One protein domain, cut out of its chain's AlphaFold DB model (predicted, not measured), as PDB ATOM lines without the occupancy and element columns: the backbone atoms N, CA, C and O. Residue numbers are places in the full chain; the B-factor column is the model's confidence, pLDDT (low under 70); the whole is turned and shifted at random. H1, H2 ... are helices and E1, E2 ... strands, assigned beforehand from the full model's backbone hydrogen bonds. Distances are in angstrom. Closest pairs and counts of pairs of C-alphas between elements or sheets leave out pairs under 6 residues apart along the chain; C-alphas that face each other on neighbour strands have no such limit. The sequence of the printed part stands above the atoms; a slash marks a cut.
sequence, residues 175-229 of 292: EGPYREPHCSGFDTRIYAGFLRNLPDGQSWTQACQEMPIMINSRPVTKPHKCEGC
ATOM      1  N   GLU A 175      15.592  43.730 -39.902       87.50
ATOM      2  CA  GLU A 175      15.964  44.240 -41.219       87.50
ATOM      3  C   GLU A 175      14.758  44.099 -42.167       87.50
ATOM      4  O   GLU A 175      14.312  42.988 -42.466       87.50
ATOM      5  N   GLY A 176      14.186  45.225 -42.602       85.12
ATOM      6  CA  GLY A 176      12.914  45.281 -43.337       85.12
ATOM      7  C   GLY A 176      11.882  46.178 -42.634       85.12
ATOM      8  O   GLY A 176      12.254  46.941 -41.742       85.12
ATOM      9  N   PRO A 177      10.588  46.135 -43.016       90.62
ATOM     10  CA  PRO A 177       9.919  45.080 -43.782       90.62
ATOM     11  C   PRO A 177      10.032  45.232 -45.310       90.62
ATOM     12  O   PRO A 177       9.793  46.296 -45.879       90.62
ATOM     13  N   TYR A 178      10.303  44.124 -45.993       91.00
ATOM     14  CA  TYR A 178      10.245  43.995 -47.444       91.00
ATOM     15  C   TYR A 178       8.847  43.560 -47.870       91.00
ATOM     16  O   TYR A 178       8.304  42.570 -47.382       91.00
ATOM     17  N   ARG A 179       8.251  44.308 -48.794       91.25
ATOM     18  CA  ARG A 179       6.963  43.964 -49.405       91.25
ATOM     19  C   ARG A 179       7.169  42.928 -50.504       91.25
ATOM     20  O   ARG A 179       8.003  43.141 -51.384       91.25
ATOM     21  N   GLU A 180       6.370  41.865 -50.514       84.56
ATOM     22  CA  GLU A 180       6.325  41.007 -51.695       84.56
ATOM     23  C   GLU A 180       5.772  41.788 -52.905       84.56
ATOM     24  O   GLU A 180       4.892  42.648 -52.744       84.56
ATOM     25  N   PRO A 181       6.282  41.534 -54.126       84.31
ATOM     26  CA  PRO A 181       5.822  42.239 -55.322       84.31
ATOM     27  C   PRO A 181       4.333  42.029 -55.622       84.31
ATOM     28  O   PRO A 181       3.687  42.921 -56.173       84.31
ATOM     29  N   HIS A 182       3.785  40.869 -55.256       86.00
ATOM     30  CA  HIS A 182       2.409  40.470 -55.532       86.00
ATOM     31  C   HIS A 182       1.568  40.420 -54.249       86.00
ATOM     32  O   HIS A 182       2.084  40.291 -53.140       86.00
ATOM     33  N   CYS A 183       0.251  40.574 -54.394       89.25
ATOM     34  CA  CYS A 183      -0.689  40.366 -53.295       89.25
ATOM     35  C   CYS A 183      -0.957  38.863 -53.151       89.25
ATOM     36  O   CYS A 183      -1.113  38.170 -54.155       89.25
ATOM     37  N   SER A 184      -1.036  38.364 -51.917       83.50
ATOM     38  CA  SER A 184      -1.364  36.958 -51.651       83.50
ATOM     39  C   SER A 184      -2.861  36.661 -51.797       83.50
ATOM     40  O   SER A 184      -3.257  35.505 -51.900       83.50
ATOM     41  N   GLY A 185      -3.690  37.706 -51.818       87.56
ATOM     42  CA  GLY A 185      -5.143  37.641 -51.904       87.56
ATOM     43  C   GLY A 185      -5.754  39.038 -52.022       87.56
ATOM     44  O   GLY A 185      -5.036  40.041 -52.098       87.56
ATOM     45  N   PHE A 186      -7.086  39.112 -52.069       90.25
ATOM     46  CA  PHE A 186      -7.789  40.394 -52.079       90.25
ATOM     47  C   PHE A 186      -7.540  41.121 -50.751       90.25
ATOM     48  O   PHE A 186      -7.859  40.593 -49.691       90.25
ATOM     49  N   ASP A 187      -6.931  42.305 -50.833       87.56
ATOM     50  CA  ASP A 187      -6.529  43.145 -49.693       87.56
ATOM     51  C   ASP A 187      -5.502  42.518 -48.722       87.56
ATOM     52  O   ASP A 187      -5.250  43.035 -47.636       87.56
ATOM     53  N   THR A 188      -4.836  41.425 -49.112       91.06
ATOM     54  CA  THR A 188      -3.767  40.806 -48.313       91.06
ATOM     55  C   THR A 188      -2.421  40.893 -49.024       91.06
ATOM     56  O   THR A 188      -2.265  40.508 -50.187       91.06
ATOM     57  N   ARG A 189      -1.406  41.386 -48.309       91.25
ATOM     58  CA  ARG A 189      -0.020  41.451 -48.785       91.25
ATOM     59  C   ARG A 189       0.915  40.838 -47.758       91.25
ATOM     60  O   ARG A 189       0.783  41.093 -46.564       91.25
ATOM     61  N   ILE A 190       1.869  40.053 -48.245       88.88
ATOM     62  CA  ILE A 190       2.908  39.460 -47.414       88.88
ATOM     63  C   ILE A 190       4.050  40.465 -47.273       88.88
ATOM     64  O   ILE A 190       4.485  41.107 -48.235       88.88
ATOM     65  N   TYR A 191       4.500  40.607 -46.035       92.44
ATOM     66  CA  TYR A 191       5.701  41.338 -45.678       92.44
ATOM     67  C   TYR A 191       6.685  40.346 -45.069       92.44
ATOM     68  O   TYR A 191       6.294  39.506 -44.259       92.44
ATOM     69  N   ALA A 192       7.950  40.466 -45.450       90.69
ATOM     70  CA  ALA A 192       9.048  39.690 -44.899       90.69
ATOM     71  C   ALA A 192      10.031  40.623 -44.189       90.69
ATOM     72  O   ALA A 192      10.221  41.769 -44.592       90.69
ATOM     73  N   GLY A 193      10.669  40.141 -43.133       89.69
ATOM     74  CA  GLY A 193      11.742  40.847 -42.443       89.69
ATOM     75  C   GLY A 193      12.735  39.835 -41.898       89.69
ATOM     76  O   GLY A 193      12.349  38.719 -41.550       89.69
ATOM     77  N   PHE A 194      14.006  40.211 -41.839       89.19
ATOM     78  CA  PHE A 194      15.060  39.354 -41.310       89.19
ATOM     79  C   PHE A 194      15.421  39.806 -39.905       89.19
ATOM     80  O   PHE A 194      15.703  40.978 -39.675       89.19
ATOM     81  N   LEU A 195      15.425  38.880 -38.954       88.38
ATOM     82  CA  LEU A 195      15.873  39.183 -37.604       88.38
ATOM     83  C   LEU A 195      17.405  39.117 -37.553       88.38
ATOM     84  O   LEU A 195      17.994  38.039 -37.678       88.38
ATOM     85  N   ARG A 196      18.057  40.268 -37.392       86.38
ATOM     86  CA  ARG A 196      19.521  40.387 -37.364       86.38
ATOM     87  C   ARG A 196      20.030  40.529 -35.931       86.38
ATOM     88  O   ARG A 196      19.290  40.923 -35.035       86.38
ATOM     89  N   ASN A 197      21.305  40.188 -35.734       84.19
ATOM     90  CA  ASN A 197      22.055  40.392 -34.487       84.19
ATOM     91  C   ASN A 197      21.470  39.727 -33.236       84.19
ATOM     92  O   ASN A 197      21.579  40.257 -32.136       84.19
ATOM     93  N   LEU A 198      20.879  38.540 -33.396       86.50
ATOM     94  CA  LEU A 198      20.440  37.749 -32.249       86.50
ATOM     95  C   LEU A 198      21.654  37.243 -31.437       86.50
ATOM     96  O   LEU A 198      22.473  36.536 -32.039       86.50
ATOM     97  N   PRO A 199      21.733  37.533 -30.124       83.56
ATOM     98  CA  PRO A 199      22.767  37.044 -29.220       83.56
ATOM     99  C   PRO A 199      22.949  35.528 -29.273       83.56
ATOM    100  O   PRO A 199      21.982  34.774 -29.428       83.56
ATOM    101  N   ASP A 200      24.186  35.082 -29.070       79.50
ATOM    102  CA  ASP A 200      24.489  33.663 -28.926       79.50
ATOM    103  C   ASP A 200      23.726  33.070 -27.733       79.50
ATOM    104  O   ASP A 200      23.654  33.652 -26.652       79.50
ATOM    105  N   GLY A 201      23.114  31.903 -27.947       81.31
ATOM    106  CA  GLY A 201      22.292  31.219 -26.946       81.31
ATOM    107  C   GLY A 201      20.836  31.692 -26.861       81.31
ATOM    108  O   GLY A 201      20.019  30.982 -26.275       81.31
ATOM    109  N   GLN A 202      20.464  32.819 -27.482       84.12
ATOM    110  CA  GLN A 202      19.055  33.202 -27.587       84.12
ATOM    111  C   GLN A 202      18.366  32.408 -28.711       84.12
ATOM    112  O   GLN A 202      18.875  32.287 -29.826       84.12
ATOM    113  N   SER A 203      17.181  31.860 -28.426       86.88
ATOM    114  CA  SER A 203      16.381  31.137 -29.420       86.88
ATOM    115  C   SER A 203      15.852  32.099 -30.486       86.88
ATOM    116  O   SER A 203      15.095  33.023 -30.182       86.88
ATOM    117  N   TRP A 204      16.214  31.869 -31.754       85.38
ATOM    118  CA  TRP A 204      15.728  32.680 -32.879       85.38
ATOM    119  C   TRP A 204      14.208  32.628 -33.000       85.38
ATOM    120  O   TRP A 204      13.582  33.640 -33.306       85.38
ATOM    121  N   THR A 205      13.610  31.474 -32.702       88.38
ATOM    122  CA  THR A 205      12.161  31.289 -32.718       88.38
ATOM    123  C   THR A 205      11.496  32.182 -31.683       88.38
ATOM    124  O   THR A 205      10.485  32.812 -31.979       88.38
ATOM    125  N   GLN A 206      12.077  32.258 -30.483       90.25
ATOM    126  CA  GLN A 206      11.552  33.086 -29.407       90.25
ATOM    127  C   GLN A 206      11.638  34.568 -29.778       90.25
ATOM    128  O   GLN A 206      10.627  35.263 -29.770       90.25
ATOM    129  N   ALA A 207      12.813  35.033 -30.205       90.19
ATOM    130  CA  ALA A 207      12.990  36.431 -30.574       90.19
ATOM    131  C   ALA A 207      12.137  36.840 -31.786       90.19
ATOM    132  O   ALA A 207      11.576  37.929 -31.792       90.19
ATOM    133  N   CYS A 208      11.952  35.951 -32.769       93.38
ATOM    134  CA  CYS A 208      11.034  36.185 -33.883       93.38
ATOM    135  C   CYS A 208       9.582  36.366 -33.411       93.38
ATOM    136  O   CYS A 208       8.869  37.216 -33.934       93.38
ATOM    137  N   GLN A 209       9.132  35.585 -32.427       92.94
ATOM    138  CA  GLN A 209       7.758  35.665 -31.929       92.94
ATOM    139  C   GLN A 209       7.509  36.840 -30.978       92.94
ATOM    140  O   GLN A 209       6.373  37.302 -30.901       92.94
ATOM    141  N   GLU A 210       8.530  37.276 -30.243       92.75
ATOM    142  CA  GLU A 210       8.402  38.277 -29.178       92.75
ATOM    143  C   GLU A 210       8.749  39.700 -29.633       92.75
ATOM    144  O   GLU A 210       8.295  40.664 -29.017       92.75
ATOM    145  N   MET A 211       9.534  39.864 -30.703       92.50
ATOM    146  CA  MET A 211       9.940  41.190 -31.163       92.50
ATOM    147  C   MET A 211       8.925  41.823 -32.123       92.50
ATOM    148  O   MET A 211       8.734  41.314 -33.231       92.50
ATOM    149  N   PRO A 212       8.347  42.992 -31.790       92.94
ATOM    150  CA  PRO A 212       7.418  43.676 -32.680       92.94
ATOM    151  C   PRO A 212       8.132  44.265 -33.907       92.94
ATOM    152  O   PRO A 212       9.248  44.775 -33.805       92.94
ATOM    153  N   ILE A 213       7.465  44.246 -35.065       93.19
ATOM    154  CA  ILE A 213       7.918  44.904 -36.305       93.19
ATOM    155  C   ILE A 213       6.941  46.010 -36.709       93.19
ATOM    156  O   ILE A 213       5.728  45.860 -36.584       93.19
ATOM    157  N   MET A 214       7.454  47.131 -37.217       92.25
ATOM    158  CA  MET A 214       6.627  48.230 -37.716       92.25
ATOM    159  C   MET A 214       6.326  48.032 -39.207       92.25
ATOM    160  O   MET A 214       7.230  48.096 -40.034       92.25
ATOM    161  N   ILE A 215       5.055  47.833 -39.567       93.38
ATOM    162  CA  ILE A 215       4.592  47.760 -40.963       93.38
ATOM    163  C   ILE A 215       3.591  48.891 -41.185       93.38
ATOM    164  O   ILE A 215       2.555  48.948 -40.526       93.38
ATOM    165  N   ASN A 216       3.895  49.811 -42.108       92.19
ATOM    166  CA  ASN A 216       3.064  50.991 -42.394       92.19
ATOM    167  C   ASN A 216       2.699  51.782 -41.116       92.19
ATOM    168  O   ASN A 216       1.534  52.104 -40.882       92.19
ATOM    169  N   SER A 217       3.693  52.033 -40.258       91.81
ATOM    170  CA  SER A 217       3.543  52.732 -38.968       91.81
ATOM    171  C   SER A 217       2.634  52.042 -37.943       91.81
ATOM    172  O   SER A 217       2.261  52.654 -36.944       91.81
ATOM    173  N   ARG A 218       2.291  50.766 -38.150       93.81
ATOM    174  CA  ARG A 218       1.539  49.956 -37.187       93.81
ATOM    175  C   ARG A 218       2.439  48.856 -36.620       93.81
ATOM    176  O   ARG A 218       3.090  48.165 -37.408       93.81
ATOM    177  N   PRO A 219       2.483  48.673 -35.289       94.12
ATOM    178  CA  PRO A 219       3.234  47.580 -34.694       94.12
ATOM    179  C   PRO A 219       2.498  46.261 -34.932       94.12
ATOM    180  O   PRO A 219       1.342  46.097 -34.543       94.12
ATOM    181  N   VAL A 220       3.179  45.305 -35.551       94.75
ATOM    182  CA  VAL A 220       2.765  43.904 -35.600       94.75
ATOM    183  C   VAL A 220       3.522  43.189 -34.492       94.75
ATOM    184  O   VAL A 220       4.741  43.056 -34.552       94.75
ATOM    185  N   THR A 221       2.796  42.782 -33.453       93.25
ATOM    186  CA  THR A 221       3.377  42.230 -32.221       93.25
ATOM    187  C   THR A 221       3.902  40.814 -32.392       93.25
ATOM    188  O   THR A 221       4.851  40.442 -31.714       93.25
ATOM    189  N   LYS A 222       3.295  40.032 -33.290       92.75
ATOM    190  CA  LYS A 222       3.683  38.649 -33.556       92.75
ATOM    191  C   LYS A 222       3.599  38.353 -35.056       92.75
ATOM    192  O   LYS A 222       2.534  38.560 -35.645       92.75
ATOM    193  N   PRO A 223       4.672  37.858 -35.689       92.25
ATOM    194  CA  PRO A 223       4.608  37.415 -37.074       92.25
ATOM    195  C   PRO A 223       3.754  36.147 -37.208       92.25
ATOM    196  O   PRO A 223       3.722  35.292 -36.322       92.25
ATOM    197  N   HIS A 224       3.084  36.005 -38.354       91.62
ATOM    198  CA  HIS A 224       2.281  34.817 -38.668       91.62
ATOM    199  C   HIS A 224       3.141  33.563 -38.851       91.62
ATOM    200  O   HIS A 224       2.709  32.457 -38.533       91.62
ATOM    201  N   LYS A 225       4.358  33.734 -39.379       90.44
ATOM    202  CA  LYS A 225       5.298  32.655 -39.657       90.44
ATOM    203  C   LYS A 225       6.711  33.114 -39.318       90.44
ATOM    204  O   LYS A 225       7.120  34.197 -39.722       90.44
ATOM    205  N   CYS A 226       7.433  32.270 -38.591       88.19
ATOM    206  CA  CYS A 226       8.855  32.423 -38.313       88.19
ATOM    207  C   CYS A 226       9.594  31.316 -39.061       88.19
ATOM    208  O   CYS A 226       9.378  30.138 -38.779       88.19
ATOM    209  N   GLU A 227      10.442  31.685 -40.016       83.81
ATOM    210  CA  GLU A 227      11.310  30.747 -40.729       83.81
ATOM    211  C   GLU A 227      12.750  30.968 -40.270       83.81
ATOM    212  O   GLU A 227      13.259  32.087 -40.313       83.81
ATOM    213  N   GLY A 228      13.394  29.911 -39.782       70.31
ATOM    214  CA  GLY A 228      14.782  29.969 -39.342       70.31
ATOM    215  C   GLY A 228      15.709  29.614 -40.492       70.31
ATOM    216  O   GLY A 228      15.598  28.523 -41.046       70.31
ATOM    217  N   CYS A 229      16.652  30.495 -40.827       63.75
ATOM    218  CA  CYS A 229      17.831  30.079 -41.585       63.75
ATOM    219  C   CYS A 229      18.702  29.202 -40.671       63.75
ATOM    220  O   CYS A 229      18.954  29.556 -39.513       63.75
TER     221      CYS A 229
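Overview. This is residues 175 to 229 of the 292 residues of an uncharacterized protein of Grifola frondosa (UniProt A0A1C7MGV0). A long two-stranded hairpin, E1 and E2, runs along the domain, with a small hairpin, E3 and E4, and one short helix, H1, to one side of it. The long hairpin and the loop of residues 197 to 203 beyond E2 together make the longest axis, and residues 221 to 229 form a final stretch with no named element. The printed part has 55 residues with one named helix and four named strands, in the order E1, E2, H1, E3, E4; it is of the mixed class, helices and strands, and its two sheets, E1 - E2 and E3 - E4, are antiparallel. It is elongated, with spans of 40 by 23 by 16 A, and only just loose, close to compact, with a radius of gyration of the C-alphas of 12.2 A.

Arrangement. E1, residues 175 to 185, and E2, residues 188 to 196, form a hairpin of antiparallel neighbours, with 158 degrees between their directions. N 178 and O 192 are 2.7 A apart and N 184 and O 188 are 3.0 A apart, both within hydrogen-bond range. E1 bends by 77 degrees at residue 182. The second hairpin is E3, residues 213 to 215, and E4, residues 218 to 220, antiparallel at 135 degrees; N 220 and O 213 are within hydrogen-bond range at 2.8 A. The closest C-alphas of E1 and E3 are those of Pro 177 and Ile 215, 6.6 A apart. H1, residues 204 to 210, comes closest to E2 with the C-alphas of Leu 195 and Cys 208, 6.8 A apart. In H1 every O i to N i+4 pair is within hydrogen-bond range. H1 is apart from E1 and from E4. E2 and E3 are only just apart, with their closest C-alphas 8.0 A from each other.

Along the chain. E1 begins at C-alpha 175, at (15.964, 44.240, -41.219), and measures 24.6 A from first to last C-alpha. E2 measures 25.7 A and ends at C-alpha 196, at (19.521, 40.387, -37.364). H1 measures 9.9 A, and E3 and E4 measure 6.4 A each. E4 ends at C-alpha 220, at (2.765, 43.904, -35.600).

Size, cuts and confidence. The C-alphas of Phe 186 and Asp 200 are the two farthest apart, at 40.3 A, and those of Glu 175 and Cys 229, the first and last printed, are 14.3 A apart. The printed part has no cut. The links E1 to E2, H1 to E3 and E3 to E4 are tight, and E2 to H1, with 7 residues, is short. The mean pLDDT of the printed part is 88.4, and one residue, Cys 229, is under 70.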